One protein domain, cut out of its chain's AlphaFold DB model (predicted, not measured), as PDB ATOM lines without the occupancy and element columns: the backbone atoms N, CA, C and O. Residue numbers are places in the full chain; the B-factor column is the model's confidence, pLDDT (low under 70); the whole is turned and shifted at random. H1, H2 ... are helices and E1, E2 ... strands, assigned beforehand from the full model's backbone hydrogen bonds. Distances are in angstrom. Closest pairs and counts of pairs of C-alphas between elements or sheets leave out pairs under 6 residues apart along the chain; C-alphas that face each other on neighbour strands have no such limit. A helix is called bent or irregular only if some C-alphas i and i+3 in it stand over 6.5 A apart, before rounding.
ATOM      1  N   MET A 322     -47.637  53.721  10.307       92.38
ATOM      2  CA  MET A 322     -46.337  54.182   9.827       92.38
ATOM      3  C   MET A 322     -46.412  55.044   8.566       92.38
ATOM      4  O   MET A 322     -45.501  55.830   8.315       92.38
ATOM      5  N   LYS A 323     -47.488  54.952   7.774       91.12
ATOM      6  CA  LYS A 323     -47.704  55.847   6.625       91.12
ATOM      7  C   LYS A 323     -48.031  57.280   7.057       91.12
ATOM      8  O   LYS A 323     -47.877  58.198   6.255       91.12
ATOM      9  N   LEU A 324     -48.478  57.462   8.300       91.44
ATOM     10  CA  LEU A 324     -48.786  58.758   8.902       91.44
ATOM     11  C   LEU A 324     -47.596  59.348   9.667       91.44
ATOM     12  O   LEU A 324     -47.724  60.430  10.222       91.44
ATOM     13  N   VAL A 325     -46.451  58.657   9.693       93.19
ATOM     14  CA  VAL A 325     -45.217  59.095  10.357       93.19
ATOM     15  C   VAL A 325     -44.286  59.714   9.312       93.19
ATOM     16  O   VAL A 325     -43.668  58.978   8.534       93.19
ATOM     17  N   PRO A 326     -44.145  61.054   9.258       93.69
ATOM     18  CA  PRO A 326     -43.196  61.696   8.364       93.69
ATOM     19  C   PRO A 326     -41.770  61.189   8.585       93.69
ATOM     20  O   PRO A 326     -41.278  61.105   9.713       93.69
ATOM     21  N   VAL A 327     -41.080  60.899   7.482       92.25
ATOM     22  CA  VAL A 327     -39.677  60.480   7.497       92.25
ATOM     23  C   VAL A 327     -38.845  61.478   6.709       92.25
ATOM     24  O   VAL A 327     -39.101  61.729   5.532       92.25
ATOM     25  N   THR A 328     -37.809  62.020   7.343       90.88
ATOM     26  CA  THR A 328     -36.835  62.900   6.689       90.88
ATOM     27  C   THR A 328     -35.440  62.293   6.746       90.88
ATOM     28  O   THR A 328     -35.095  61.553   7.666       90.88
ATOM     29  N   VAL A 329     -34.626  62.574   5.728       88.12
ATOM     30  CA  VAL A 329     -33.225  62.142   5.677       88.12
ATOM     31  C   VAL A 329     -32.345  63.379   5.620       88.12
ATOM     32  O   VAL A 329     -32.297  64.069   4.603       88.12
ATOM     33  N   VAL A 330     -31.626  63.655   6.708       83.75
ATOM     34  CA  VAL A 330     -30.725  64.809   6.827       83.75
ATOM     35  C   VAL A 330     -29.302  64.305   7.036       83.75
ATOM     36  O   VAL A 330     -29.022  63.591   7.994       83.75
ATOM     37  N   ASN A 331     -28.383  64.652   6.128       84.06
ATOM     38  CA  ASN A 331     -26.979  64.213   6.169       84.06
ATOM     39  C   ASN A 331     -26.809  62.684   6.314       84.06
ATOM     40  O   ASN A 331     -25.943  62.210   7.047       84.06
ATOM     41  N   GLY A 332     -27.668  61.909   5.643       79.75
ATOM     42  CA  GLY A 332     -27.663  60.443   5.711       79.75
ATOM     43  C   GLY A 332     -28.266  59.855   6.991       79.75
ATOM     44  O   GLY A 332     -28.253  58.638   7.153       79.75
ATOM     45  N   LYS A 333     -28.817  60.686   7.887       81.38
ATOM     46  CA  LYS A 333     -29.552  60.241   9.073       81.38
ATOM     47  C   LYS A 333     -31.052  60.265   8.812       81.38
ATOM     48  O   LYS A 333     -31.596  61.312   8.474       81.38
ATOM     49  N   THR A 334     -31.706  59.123   9.001       85.94
ATOM     50  CA  THR A 334     -33.170  59.014   8.994       85.94
ATOM     51  C   THR A 334     -33.726  59.547  10.312       85.94
ATOM     52  O   THR A 334     -33.286  59.112  11.377       85.94
ATOM     53  N   GLN A 335     -34.683  60.462  10.231       88.06
ATOM     54  CA  GLN A 335     -35.434  61.014  11.352       88.06
ATOM     55  C   GLN A 335     -36.920  60.752  11.127       88.06
ATOM     56  O   GLN A 335     -37.424  60.945  10.019       88.06
ATOM     57  N   TYR A 336     -37.589  60.299  12.180       92.75
ATOM     58  CA  TYR A 336     -39.019  60.033  12.203       92.75
ATOM     59  C   TYR A 336     -39.682  61.106  13.057       92.75
ATOM     60  O   TYR A 336     -39.197  61.388  14.152       92.75
ATOM     61  N   ASP A 337     -40.764  61.686  12.561       94.56
ATOM     62  CA  ASP A 337     -41.650  62.501  13.384       94.56
ATOM     63  C   ASP A 337     -42.604  61.570  14.137       94.56
ATOM     64  O   ASP A 337     -43.563  61.043  13.573       94.56
ATOM     65  N   LEU A 338     -42.283  61.320  15.405       94.69
ATOM     66  CA  LEU A 338     -43.001  60.376  16.255       94.69
ATOM     67  C   LEU A 338     -44.187  61.004  16.986       94.69
ATOM     68  O   LEU A 338     -44.772  60.320  17.811       94.69
ATOM     69  N   THR A 339     -44.613  62.224  16.641       96.88
ATOM     70  CA  THR A 339     -45.692  62.939  17.348       96.88
ATOM     71  C   THR A 339     -46.957  62.088  17.541       96.88
ATOM     72  O   THR A 339     -47.586  62.140  18.595       96.88
ATOM     73  N   ILE A 340     -47.320  61.257  16.554       96.81
ATOM     74  CA  ILE A 340     -48.455  60.326  16.681       96.81
ATOM     75  C   ILE A 340     -48.195  59.274  17.766       96.81
ATOM     76  O   ILE A 340     -49.059  59.043  18.606       96.81
ATOM     77  N   PHE A 341     -47.014  58.650  17.764       96.94
ATOM     78  CA  PHE A 341     -46.627  57.683  18.792       96.94
ATOM     79  C   PHE A 341     -46.465  58.338  20.161       96.94
ATOM     80  O   PHE A 341     -46.822  57.712  21.149       96.94
ATOM     81  N   ASP A 342     -45.978  59.575  20.232       97.44
ATOM     82  CA  ASP A 342     -45.838  60.321  21.482       97.44
ATOM     83  C   ASP A 342     -47.215  60.576  22.106       97.44
ATOM     84  O   ASP A 342     -47.437  60.184  23.248       97.44
ATOM     85  N   LYS A 343     -48.188  61.079  21.332       98.12
ATOM     86  CA  LYS A 343     -49.579  61.238  21.797       98.12
ATOM     87  C   LYS A 343     -50.201  59.907  22.224       98.12
ATOM     88  O   LYS A 343     -50.890  59.850  23.238       98.12
ATOM     89  N   CYS A 344     -49.961  58.825  21.480       98.19
ATOM     90  CA  CYS A 344     -50.411  57.502  21.900       98.19
ATOM     91  C   CYS A 344     -49.762  57.092  23.230       98.19
ATOM     92  O   CYS A 344     -50.466  56.664  24.137       98.19
ATOM     93  N   ASN A 345     -48.440  57.235  23.369       98.06
ATOM     94  CA  ASN A 345     -47.718  56.884  24.590       98.06
ATOM     95  C   ASN A 345     -48.192  57.699  25.796       98.06
ATOM     96  O   ASN A 345     -48.348  57.101  26.849       98.06
ATOM     97  N   GLU A 346     -48.505  58.988  25.639       98.62
ATOM     98  CA  GLU A 346     -49.096  59.810  26.706       98.62
ATOM     99  C   GLU A 346     -50.399  59.194  27.240       98.62
ATOM    100  O   GLU A 346     -50.570  59.059  28.447       98.62
ATOM    101  N   LEU A 347     -51.298  58.746  26.354       98.81
ATOM    102  CA  LEU A 347     -52.545  58.087  26.765       98.81
ATOM    103  C   LEU A 347     -52.289  56.764  27.491       98.81
ATOM    104  O   LEU A 347     -52.969  56.447  28.464       98.81
ATOM    105  N   TRP A 348     -51.300  55.993  27.041       98.50
ATOM    106  CA  TRP A 348     -50.916  54.750  27.711       98.50
ATOM    107  C   TRP A 348     -50.229  54.990  29.060       98.50
ATOM    108  O   TRP A 348     -50.464  54.225  29.989       98.50
ATOM    109  N   ASP A 349     -49.428  56.046  29.189       98.69
ATOM    110  CA  ASP A 349     -48.780  56.424  30.445       98.69
ATOM    111  C   ASP A 349     -49.820  56.863  31.486       98.69
ATOM    112  O   ASP A 349     -49.765  56.427  32.637       98.69
ATOM    113  N   GLU A 350     -50.818  57.653  31.082       98.81
ATOM    114  CA  GLU A 350     -51.950  58.015  31.944       98.81
ATOM    115  C   GLU A 350     -52.803  56.785  32.314       98.81
ATOM    116  O   GLU A 350     -53.192  56.615  33.472       98.81
ATOM    117  N   ALA A 351     -53.029  55.866  31.365       98.75
ATOM    118  CA  ALA A 351     -53.715  54.603  31.630       98.75
ATOM    119  C   ALA A 351     -52.968  53.748  32.669       98.75
ATOM    120  O   ALA A 351     -53.593  53.221  33.590       98.75
ATOM    121  N   GLU A 352     -51.645  53.612  32.553       98.50
ATOM    122  CA  GLU A 352     -50.810  52.890  33.520       98.50
ATOM    123  C   GLU A 352     -50.782  53.587  34.886       98.50
ATOM    124  O   GLU A 352     -50.854  52.914  35.914       98.50
ATOM    125  N   ALA A 353     -50.747  54.922  34.922       98.56
ATOM    126  CA  ALA A 353     -50.783  55.691  36.164       98.56
ATOM    127  C   ALA A 353     -52.118  55.548  36.920       98.56
ATOM    128  O   ALA A 353     -52.128  55.549  38.153       98.56
ATOM    129  N   ALA A 354     -53.230  55.396  36.196       98.50
ATOM    130  CA  ALA A 354     -54.555  55.131  36.758       98.50
ATOM    131  C   ALA A 354     -54.788  53.649  37.121       98.50
ATOM    132  O   ALA A 354     -55.816  53.304  37.711       98.50
ATOM    133  N   ALA A 355     -53.860  52.755  36.769       98.38
ATOM    134  CA  ALA A 355     -54.038  51.324  36.944       98.38
ATOM    135  C   ALA A 355     -53.962  50.886  38.413       98.38
ATOM    136  O   ALA A 355     -53.186  51.388  39.226       98.38
ATOM    137  N   THR A 356     -54.726  49.848  38.739       98.31
ATOM    138  CA  THR A 356     -54.588  49.103  39.996       98.31
ATOM    139  C   THR A 356     -53.630  47.926  39.808       98.31
ATOM    140  O   THR A 356     -53.333  47.538  38.679       98.31
ATOM    141  N   GLU A 357     -53.217  47.272  40.898       97.69
ATOM    142  CA  GLU A 357     -52.446  46.017  40.808       97.69
ATOM    143  C   GLU A 357     -53.166  44.936  39.975       97.69
ATOM    144  O   GLU A 357     -52.514  44.104  39.346       97.69
ATOM    145  N   GLU A 358     -54.505  44.950  39.942       97.06
ATOM    146  CA  GLU A 358     -55.300  43.999  39.161       97.06
ATOM    147  C   GLU A 358     -55.341  44.350  37.664       97.06
ATOM    148  O   GLU A 358     -55.292  43.454  36.814       97.06
ATOM    149  N   THR A 359     -55.459  45.638  37.328       97.94
ATOM    150  CA  THR A 359     -55.657  46.093  35.942       97.94
ATOM    151  C   THR A 359     -54.347  46.362  35.209       97.94
ATOM    152  O   THR A 359     -54.303  46.187  33.990       97.94
ATOM    153  N   LEU A 360     -53.260  46.674  35.922       98.19
ATOM    154  CA  LEU A 360     -51.948  46.972  35.337       98.19
ATOM    155  C   LEU A 360     -51.443  45.879  34.373       98.19
ATOM    156  O   LEU A 360     -51.090  46.222  33.245       98.19
ATOM    157  N   PRO A 361     -51.498  44.568  34.696       97.31
ATOM    158  CA  PRO A 361     -51.060  43.527  33.762       97.31
ATOM    159  C   PRO A 361     -51.828  43.510  32.434       97.31
ATOM    160  O   PRO A 361     -51.283  43.133  31.397       97.31
ATOM    161  N   ARG A 362     -53.107  43.906  32.451       96.69
ATOM    162  CA  ARG A 362     -53.960  43.965  31.255       96.69
ATOM    163  C   ARG A 362     -53.540  45.129  30.360       96.69
ATOM    164  O   ARG A 362     -53.493  44.973  29.144       96.69
ATOM    165  N   ILE A 363     -53.219  46.265  30.975       97.88
ATOM    166  CA  ILE A 363     -52.795  47.494  30.299       97.88
ATOM    167  C   ILE A 363     -51.402  47.296  29.701       97.88
ATOM    168  O   ILE A 363     -51.237  47.474  28.498       97.88
ATOM    169  N   GLU A 364     -50.439  46.811  30.492       97.56
ATOM    170  CA  GLU A 364     -49.078  46.522  30.023       97.56
ATOM    171  C   GLU A 364     -49.087  45.525  28.854       97.56
ATOM    172  O   GLU A 364     -48.439  45.763  27.835       97.56
ATOM    173  N   LYS A 365     -49.877  44.439  28.949       96.81
ATOM    174  CA  LYS A 365     -50.064  43.493  27.839       96.81
ATOM    175  C   LYS A 365     -50.600  44.204  26.597       96.81
ATOM    176  O   LYS A 365     -50.077  44.001  25.502       96.81
ATOM    177  N   SER A 366     -51.665  44.992  26.741       96.62
ATOM    178  CA  SER A 366     -52.275  45.643  25.589       96.62
ATOM    179  C   SER A 366     -51.344  46.678  24.959       96.62
ATOM    180  O   SER A 366     -51.274  46.726  23.739       96.62
ATOM    181  N   ARG A 367     -50.532  47.416  25.725       97.50
ATOM    182  CA  ARG A 367     -49.568  48.402  25.197       97.50
ATOM    183  C   ARG A 367     -48.505  47.802  24.269       97.50
ATOM    184  O   ARG A 367     -47.921  48.517  23.446       97.50
ATOM    185  N   LEU A 368     -48.246  46.494  24.361       96.88
ATOM    186  CA  LEU A 368     -47.214  45.830  23.560       96.88
ATOM    187  C   LEU A 368     -47.407  46.029  22.056       96.88
ATOM    188  O   LEU A 368     -46.413  46.172  21.348       96.88
ATOM    189  N   HIS A 369     -48.649  46.072  21.564       94.62
ATOM    190  CA  HIS A 369     -48.929  46.249  20.134       94.62
ATOM    191  C   HIS A 369     -48.401  47.608  19.618       94.62
ATOM    192  O   HIS A 369     -47.726  47.676  18.587       94.62
ATOM    193  N   LEU A 370     -48.591  48.684  20.395       96.31
ATOM    194  CA  LEU A 370     -48.081  50.021  20.076       96.31
ATOM    195  C   LEU A 370     -46.548  50.044  20.072       96.31
ATOM    196  O   LEU A 370     -45.932  50.488  19.101       96.31
ATOM    197  N   THR A 371     -45.930  49.524  21.136       96.38
ATOM    198  CA  THR A 371     -44.465  49.536  21.289       96.38
ATOM    199  C   THR A 371     -43.784  48.666  20.232       96.38
ATOM    200  O   THR A 371     -42.775  49.073  19.655       96.38
ATOM    201  N   MET A 372     -44.352  47.495  19.927       95.00
ATOM    202  CA  MET A 372     -43.892  46.637  18.834       95.00
ATOM    203  C   MET A 372     -43.969  47.365  17.498       95.00
ATOM    204  O   MET A 372     -42.970  47.409  16.784       95.00
ATOM    205  N   THR A 373     -45.116  47.970  17.176       93.94
ATOM    206  CA  THR A 373     -45.309  48.680  15.906       93.94
ATOM    207  C   THR A 373     -44.286  49.811  15.750       93.94
ATOM    208  O   THR A 373     -43.663  49.933  14.694       93.94
ATOM    209  N   GLU A 374     -44.025  50.593  16.800       95.06
ATOM    210  CA  GLU A 374     -43.012  51.654  16.770       95.06
ATOM    211  C   GLU A 374     -41.593  51.099  16.548       95.06
ATOM    212  O   GLU A 374     -40.860  51.551  15.658       95.06
ATOM    213  N   LEU A 375     -41.173  50.129  17.368       95.19
ATOM    214  CA  LEU A 375     -39.794  49.639  17.382       95.19
ATOM    215  C   LEU A 375     -39.463  48.788  16.158       95.19
ATOM    216  O   LEU A 375     -38.376  48.952  15.602       95.19
ATOM    217  N   LEU A 376     -40.395  47.952  15.695       93.25
ATOM    218  CA  LEU A 376     -40.246  47.157  14.474       93.25
ATOM    219  C   LEU A 376     -39.958  48.046  13.255       93.25
ATOM    220  O   LEU A 376     -39.149  47.700  12.396       93.25
ATOM    221  N   ASN A 377     -40.599  49.215  13.188       92.00
ATOM    222  CA  ASN A 377     -40.525  50.091  12.022       92.00
ATOM    223  C   ASN A 377     -39.441  51.177  12.114       92.00
ATOM    224  O   ASN A 377     -38.970  51.687  11.086       92.00
ATOM    225  N   THR A 378     -39.032  51.556  13.329       93.38
ATOM    226  CA  THR A 378     -38.137  52.706  13.546       93.38
ATOM    227  C   THR A 378     -36.849  52.372  14.296       93.38
ATOM    228  O   THR A 378     -35.844  53.063  14.103       93.38
ATOM    229  N   GLY A 379     -36.841  51.306  15.101       94.06
ATOM    230  CA  GLY A 379     -35.827  51.029  16.119       94.06
ATOM    231  C   GLY A 379     -34.401  50.973  15.579       94.06
ATOM    232  O   GLY A 379     -33.561  51.791  15.960       94.06
ATOM    233  N   THR A 380     -34.134  50.097  14.607       93.56
ATOM    234  CA  THR A 380     -32.786  49.948  14.030       93.56
ATOM    235  C   THR A 380     -32.255  51.239  13.413       93.56
ATOM    236  O   THR A 380     -31.088  51.588  13.613       93.56
ATOM    237  N   LYS A 381     -33.084  51.980  12.666       91.56
ATOM    238  CA  LYS A 381     -32.626  53.216  12.012       91.56
ATOM    239  C   LYS A 381     -32.379  54.331  13.025       91.56
ATOM    240  O   LYS A 381     -31.388  55.043  12.884       91.56
ATOM    241  N   ARG A 382     -33.231  54.454  14.050       92.12
ATOM    242  CA  ARG A 382     -33.034  55.404  15.155       92.12
ATOM    243  C   ARG A 382     -31.764  55.077  15.932       92.12
ATOM    244  O   ARG A 382     -30.930  55.955  16.111       92.12
ATOM    245  N   TYR A 383     -31.545  53.812  16.284       93.56
ATOM    246  CA  TYR A 383     -30.341  53.377  16.996       93.56
ATOM    247  C   TYR A 383     -29.048  53.733  16.240       93.56
ATOM    248  O   TYR A 383     -28.069  54.190  16.831       93.56
ATOM    249  N   GLN A 384     -29.030  53.584  14.912       91.12
ATOM    250  CA  GLN A 384     -27.857  53.918  14.097       91.12
ATOM    251  C   GLN A 384     -27.491  55.410  14.146       91.12
ATOM    252  O   GLN A 384     -26.304  55.746  14.126       91.12
ATOM    253  N   THR A 385     -28.480  56.301  14.226       87.69
ATOM    254  CA  THR A 385     -28.293  57.755  14.069       87.69
ATOM    255  C   THR A 385     -28.308  58.541  15.383       87.69
ATOM    256  O   THR A 385     -27.812  59.679  15.386       87.69
ATOM    257  N   ALA A 386     -28.824  57.917  16.446       88.25
ATOM    258  CA  ALA A 386     -28.951  58.400  17.817       88.25
ATOM    259  C   ALA A 386     -27.609  58.697  18.511       88.25
ATOM    260  O   ALA A 386     -26.554  58.155  18.154       88.25
ATOM    261  N   SER A 387     -27.674  59.567  19.517       91.06
ATOM    262  CA  SER A 387     -26.640  59.795  20.527       91.06
ATOM    263  C   SER A 387     -26.441  58.559  21.419       91.06
ATOM    264  O   SER A 387     -27.167  57.574  21.314       91.06
ATOM    265  N   GLU A 388     -25.419  58.576  22.273       94.06
ATOM    266  CA  GLU A 388     -25.140  57.463  23.192       94.06
ATOM    267  C   GLU A 388     -26.279  57.257  24.201       94.06
ATOM    268  O   GLU A 388     -26.781  56.145  24.323       94.06
ATOM    269  N   GLU A 389     -26.774  58.340  24.801       94.81
ATOM    270  CA  GLU A 389     -27.911  58.329  25.732       94.81
ATOM    271  C   GLU A 389     -29.198  57.816  25.063       94.81
ATOM    272  O   GLU A 389     -29.864  56.915  25.567       94.81
ATOM    273  N   GLU A 390     -29.517  58.311  23.863       92.19
ATOM    274  CA  GLU A 390     -30.690  57.853  23.104       92.19
ATOM    275  C   GLU A 390     -30.598  56.363  22.731       92.19
ATOM    276  O   GLU A 390     -31.616  55.673  22.657       92.19
ATOM    277  N   ARG A 391     -29.388  55.842  22.486       95.19
ATOM    278  CA  ARG A 391     -29.178  54.412  22.218       95.19
ATOM    279  C   ARG A 391     -29.431  53.560  23.450       95.19
ATOM    280  O   ARG A 391     -30.032  52.501  23.296       95.19
ATOM    281  N   GLU A 392     -28.972  53.991  24.621       96.62
ATOM    282  CA  GLU A 392     -29.215  53.285  25.882       96.62
ATOM    283  C   GLU A 392     -30.719  53.182  26.150       96.62
ATOM    284  O   GLU A 392     -31.231  52.074  26.296       96.62
ATOM    285  N   ILE A 393     -31.446  54.299  26.036       95.31
ATOM    286  CA  ILE A 393     -32.909  54.343  26.196       95.31
ATOM    287  C   ILE A 393     -33.613  53.403  25.204       95.31
ATOM    288  O   ILE A 393     -34.515  52.650  25.576       95.31
ATOM    289  N   LEU A 394     -33.207  53.412  23.929       95.50
ATOM    290  CA  LEU A 394     -33.796  52.531  22.918       95.50
ATOM    291  C   LEU A 394     -33.534  51.047  23.204       95.50
ATOM    292  O   LEU A 394     -34.420  50.226  22.972       95.50
ATOM    293  N   VAL A 395     -32.338  50.699  23.683       97.25
ATOM    294  CA  VAL A 395     -31.980  49.317  24.032       97.25
ATOM    295  C   VAL A 395     -32.763  48.850  25.254       97.25
ATOM    296  O   VAL A 395     -33.308  47.750  25.219       97.25
ATOM    297  N   GLU A 396     -32.880  49.682  26.289       97.38
ATOM    298  CA  GLU A 396     -33.675  49.377  27.485       97.38
ATOM    299  C   GLU A 396     -35.150  49.169  27.135       97.38
ATOM    300  O   GLU A 396     -35.752  48.171  27.536       97.38
ATOM    301  N   ARG A 397     -35.722  50.055  26.310       96.19
ATOM    302  CA  ARG A 397     -37.112  49.932  25.852       96.19
ATOM    303  C   ARG A 397     -37.334  48.680  25.000       96.19
ATOM    304  O   ARG A 397     -38.356  48.012  25.141       96.19
ATOM    305  N   ASN A 398     -36.380  48.337  24.136       97.12
ATOM    306  CA  ASN A 398     -36.435  47.132  23.307       97.12
ATOM    307  C   ASN A 398     -36.300  45.845  24.147       97.12
ATOM    308  O   ASN A 398     -37.000  44.863  23.901       97.12
ATOM    309  N   GLU A 399     -35.442  45.853  25.172       97.44
ATOM    310  CA  GLU A 399     -35.323  44.763  26.145       97.44
ATOM    311  C   GLU A 399     -36.605  44.587  26.970       97.44
ATOM    312  O   GLU A 399     -37.037  43.452  27.185       97.44
ATOM    313  N   ALA A 400     -37.225  45.688  27.407       97.19
ATOM    314  CA  ALA A 400     -38.493  45.665  28.132       97.19
ATOM    315  C   ALA A 400     -39.608  45.041  27.280       97.19
ATOM    316  O   ALA A 400     -40.203  44.053  27.706       97.19
ATOM    317  N   LEU A 401     -39.790  45.511  26.034       97.06
ATOM    318  CA  LEU A 401     -40.754  44.935  25.089       97.06
ATOM    319  C   LEU A 401     -40.558  43.419  24.938       97.06
ATOM    320  O   LEU A 401     -41.520  42.659  25.035       97.06
ATOM    321  N   TYR A 402     -39.318  42.967  24.722       96.44
ATOM    322  CA  TYR A 402     -39.022  41.540  24.601       96.44
ATOM    323  C   TYR A 402     -39.434  40.776  25.863       96.44
ATOM    324  O   TYR A 402     -40.128  39.767  25.778       96.44
ATOM    325  N   LYS A 403     -39.030  41.247  27.048       96.50
ATOM    326  CA  LYS A 403     -39.363  40.581  28.314       96.50
ATOM    327  C   LYS A 403     -40.871  40.520  28.539       96.50
ATOM    328  O   LYS A 403     -41.366  39.463  28.936       96.50
ATOM    329  N   ASP A 404     -41.589  41.599  28.249       96.75
ATOM    330  CA  ASP A 404     -43.028  41.671  28.474       96.75
ATOM    331  C   ASP A 404     -43.822  40.792  27.500       96.75
ATOM    332  O   ASP A 404     -44.785  40.149  27.911       96.75
ATOM    333  N   ILE A 405     -43.364  40.633  26.253       95.19
ATOM    334  CA  ILE A 405     -43.932  39.653  25.312       95.19
ATOM    335  C   ILE A 405     -43.954  38.246  25.916       95.19
ATOM    336  O   ILE A 405     -44.976  37.561  25.862       95.19
ATOM    337  N   PHE A 406     -42.846  37.812  26.522       95.19
ATOM    338  CA  PHE A 406     -42.772  36.495  27.155       95.19
ATOM    339  C   PHE A 406     -43.502  36.448  28.501       95.19
ATOM    340  O   PHE A 406     -44.139  35.439  28.798       95.19
ATOM    341  N   LYS A 407     -43.456  37.527  29.292       95.94
ATOM    342  CA  LYS A 407     -44.205  37.667  30.555       95.94
ATOM    343  C   LYS A 407     -45.709  37.485  30.334       95.94
ATOM    344  O   LYS A 407     -46.353  36.808  31.130       95.94
ATOM    345  N   TYR A 408     -46.241  38.047  29.249       94.69
ATOM    346  CA  TYR A 408     -47.670  38.038  28.928       94.69
ATOM    347  C   TYR A 408     -48.107  36.940  27.955       94.69
ATOM    348  O   TYR A 408     -49.293  36.826  27.655       94.69
ATOM    349  N   GLY A 409     -47.179  36.103  27.487       92.56
ATOM    350  CA  GLY A 409     -47.495  34.997  26.580       92.56
ATOM    351  C   GLY A 409     -47.856  35.434  25.156       92.56
ATOM    352  O   GLY A 409     -48.382  34.626  24.395       92.56
ATOM    353  N   CYS A 410     -47.538  36.669  24.760       92.69
ATOM    354  CA  CYS A 410     -47.791  37.212  23.423       92.69
ATOM    355  C   CYS A 410     -46.750  36.741  22.392       92.69
ATOM    356  O   CYS A 410     -46.205  37.517  21.614       92.69
ATOM    357  N   ILE A 411     -46.411  35.453  22.402       90.25
ATOM    358  CA  ILE A 411     -45.229  34.925  21.703       90.25
ATOM    359  C   ILE A 411     -45.427  34.707  20.197       90.25
ATOM    360  O   ILE A 411     -44.453  34.430  19.496       90.25
ATOM    361  N   HIS A 412     -46.658  34.811  19.697       85.75
ATOM    362  CA  HIS A 412     -46.995  34.608  18.289       85.75
ATOM    363  C   HIS A 412     -46.923  35.926  17.523       85.75
ATOM    364  O   HIS A 412     -47.638  36.866  17.855       85.75
ATOM    365  N   LYS A 413     -46.090  35.968  16.479       77.25
ATOM    366  CA  LYS A 413     -46.019  37.062  15.495       77.25
ATOM    367  C   LYS A 413     -47.099  36.909  14.414       77.25
ATOM    368  O   LYS A 413     -47.743  37.872  14.020       77.25
ATOM    369  N   TYR A 414     -47.259  35.666  13.953       74.94
ATOM    370  CA  TYR A 414     -48.155  35.188  12.894       74.94
ATOM    371  C   TYR A 414     -48.634  33.770  13.276       74.94
ATOM    372  O   TYR A 414     -47.974  33.141  14.114       74.94
ATOM    373  N   PRO A 415     -49.685  33.212  12.637       65.12
ATOM    374  CA  PRO A 415     -50.154  31.841  12.857       65.12
ATOM    375  C   PRO A 415     -49.040  30.784  12.900       65.12
ATOM    376  O   PRO A 415     -49.084  29.876  13.724       65.12
ATOM    377  N   GLU A 416     -47.997  30.941  12.076       64.94
ATOM    378  CA  GLU A 416     -46.892  29.975  11.966       64.94
ATOM    379  C   GLU A 416     -45.550  30.456  12.547       64.94
ATOM    380  O   GLU A 416     -44.543  29.746  12.480       64.94
ATOM    381  N   HIS A 417     -45.489  31.660  13.127       80.06
ATOM    382  CA  HIS A 417     -44.222  32.261  13.550       80.06
ATOM    383  C   HIS A 417     -44.276  32.784  14.981       80.06
ATOM    384  O   HIS A 417     -45.142  33.579  15.342       80.06
ATOM    385  N   THR A 418     -43.288  32.386  15.781       87.25
ATOM    386  CA  THR A 418     -43.101  32.836  17.165       87.25
ATOM    387  C   THR A 418     -41.818  33.652  17.321       87.25
ATOM    388  O   THR A 418     -40.919  33.588  16.478       87.25
ATOM    389  N   PHE A 419     -41.728  34.458  18.380       88.81
ATOM    390  CA  PHE A 419     -40.489  35.155  18.745       88.81
ATOM    391  C   PHE A 419     -39.395  34.173  19.191       88.81
ATOM    392  O   PHE A 419     -39.669  33.203  19.903       88.81
ATOM    393  N   ASN A 420     -38.134  34.427  18.817       89.38
ATOM    394  CA  ASN A 420     -37.008  33.630  19.297       89.38
ATOM    395  C   ASN A 420     -36.777  33.877  20.790       89.38
ATOM    396  O   ASN A 420     -36.393  34.968  21.193       89.38
ATOM    397  N   ALA A 421     -36.910  32.832  21.606       90.00
ATOM    398  CA  ALA A 421     -36.705  32.907  23.053       90.00
ATOM    399  C   ALA A 421     -35.233  33.090  23.494       90.00
ATOM    400  O   ALA A 421     -34.951  33.156  24.691       90.00
ATOM    401  N   ASN A 422     -34.277  33.153  22.560       91.44
ATOM    402  CA  ASN A 422     -32.839  33.212  22.851       91.44
ATOM    403  C   ASN A 422     -32.182  34.562  22.528       91.44
ATOM    404  O   ASN A 422     -30.950  34.626  22.447       91.44
ATOM    405  N   ILE A 423     -32.956  35.632  22.333       91.88
ATOM    406  CA  ILE A 423     -32.380  36.964  22.121       91.88
ATOM    407  C   ILE A 423     -31.681  37.429  23.403       91.88
ATOM    408  O   ILE A 423     -32.245  37.406  24.495       91.88
ATOM    409  N   LYS A 424     -30.408  37.812  23.260       91.56
ATOM    410  CA  LYS A 424     -29.557  38.352  24.337       91.56
ATOM    411  C   LYS A 424     -28.939  39.703  23.988       91.56
ATOM    412  O   LYS A 424     -28.325  40.330  24.843       91.56
ATOM    413  N   ASP A 425     -29.039  40.107  22.724       94.00
ATOM    414  CA  ASP A 425     -28.517  41.371  22.222       94.00
ATOM    415  C   ASP A 425     -29.684  42.278  21.837       94.00
ATOM    416  O   ASP A 425     -30.216  42.183  20.733       94.00
ATOM    417  N   PHE A 426     -30.075  43.161  22.753       95.00
ATOM    418  CA  PHE A 426     -31.206  44.073  22.566       95.00
ATOM    419  C   PHE A 426     -30.868  45.313  21.732       95.00
ATOM    420  O   PHE A 426     -31.695  46.207  21.585       95.00
ATOM    421  N   ARG A 427     -29.684  45.341  21.104       92.88
ATOM    422  CA  ARG A 427     -29.395  46.235  19.970       92.88
ATOM    423  C   ARG A 427     -30.007  45.705  18.669       92.88
ATOM    424  O   ARG A 427     -30.040  46.421  17.671       92.88
ATOM    425  N   LEU A 428     -30.459  44.445  18.667       90.94
ATOM    426  CA  LEU A 428     -31.256  43.843  17.606       90.94
ATOM    427  C   LEU A 428     -32.739  44.113  17.895       90.94
ATOM    428  O   LEU A 428     -33.278  43.637  18.894       90.94
ATOM    429  N   PHE A 429     -33.375  44.901  17.034       92.31
ATOM    430  CA  PHE A 429     -34.788  45.285  17.128       92.31
ATOM    431  C   PHE A 429     -35.717  44.184  16.579       92.31
ATOM    432  O   PHE A 429     -35.209  43.185  16.049       92.31
ATOM    433  N   PRO A 430     -37.053  44.300  16.737       89.81
ATOM    434  CA  PRO A 430     -37.983  43.190  16.521       89.81
ATOM    435  C   PRO A 430     -37.936  42.508  15.149       89.81
ATOM    436  O   PRO A 430     -38.247  41.320  15.043       89.81
ATOM    437  N   GLU A 431     -37.461  43.189  14.105       85.50
ATOM    438  CA  GLU A 431     -37.246  42.600  12.779       85.50
ATOM    439  C   GLU A 431     -36.120  41.547  12.744       85.50
ATOM    440  O   GLU A 431     -35.921  40.871  11.732       85.50
ATOM    441  N   LYS A 432     -35.336  41.444  13.825       83.75
ATOM    442  CA  LYS A 432     -34.237  40.489  14.023       83.75
ATOM    443  C   LYS A 432     -34.511  39.468  15.132       83.75
ATOM    444  O   LYS A 432     -33.641  38.630  15.380       83.75
ATOM    445  N   TRP A 433     -35.662  39.562  15.802       85.06
ATOM    446  CA  TRP A 433     -36.083  38.620  16.843       85.06
ATOM    447  C   TRP A 433     -36.601  37.307  16.284       85.06
ATOM    448  O   TRP A 433     -37.063  37.269  15.123       85.06
TER     449      TRP A 433
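What this domain is: This is residues 322 to 433 of the 433 residues of an uncharacterized protein of Firmicutes bacterium (UniProt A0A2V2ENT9). A small two-stranded hairpin, E1 and E2, sits at one end of a zigzag of three helices in which the kinked H2 is in the middle, with H1 on one side of it and H3 on another. The last stretch has no named element and folds back with residues 426 to 430 over H3 and H2, while residues 412 to 417 stick out. You are looking at 112 printed residues with three named helices and three named strands, in the order E1, E2, H1, H2, H3, E3; the sheet E1 - E2 is antiparallel and the class is mostly helix. The whole is compact, with a radius of gyration of the C-alphas of 14.8 A and spans of 48 by 32 by 28 A.

How they stand to each other: Start at the sheet, where E1, residues 327 to 330, and E2, residues 333 to 336, form an antiparallel hairpin with 152 degrees between their directions. Look there for N 328 and O 335, within hydrogen-bond range at 2.9 A, and N 335 and O 328 at 2.8 A. From the sheet go to H2, residues 360 to 385: its closest C-alpha pair with E2 is Lys 333 and Thr 385, 5.7 A apart. H2 has a kink of 56 degrees near residue 375 and is irregular, with C-alphas 377 and 380 8.0 A apart. H1, residues 339 to 353, touches H2, the closest C-alphas being those of Glu 352 and Leu 360 at 6.3 A. This helical hairpin runs opposite ways at a shallow tilt of 32 degrees, only just short of steep. H3, residues 388 to 407, touches H2 as a second helical hairpin, opposite ways at a steep tilt of 38 degrees; the closest C-alphas are those of Tyr 383 and Arg 391, 5.4 A apart. H1 and H3 are apart. E3, residues 412 to 414, pairs with no named strand; it has a short antiparallel pairing with residues 417 to 418. In H1 and H3 every O i to N i+4 pair is within hydrogen-bond range; in H2, 17 of 22 are.

Where its parts are: Find C-alpha 327 at (-39.677, 60.480, 7.497), where E1 begins; E1 and E2 each span 10.0 A. H1 covers 20.8 A. Find C-alpha 360 at (-51.948, 46.972, 35.337); from there H2 runs 33.6 A to C-alpha 385. H3 spans 28.5 A, and E3 covers 5.5 A, ending at C-alpha 414, (-48.155, 35.188, 12.894).

The domain as a whole: The C-alphas of Asn 331 and Glu 358 are the two farthest apart, at 47.9 A. The printed part has no cut and ends at Trp 433, the chain's last residue. No link is long: the link from H1 to H2 is short and the others are tight. The mean pLDDT of the printed part is 92.8, and residues 415 to 416 are under 70.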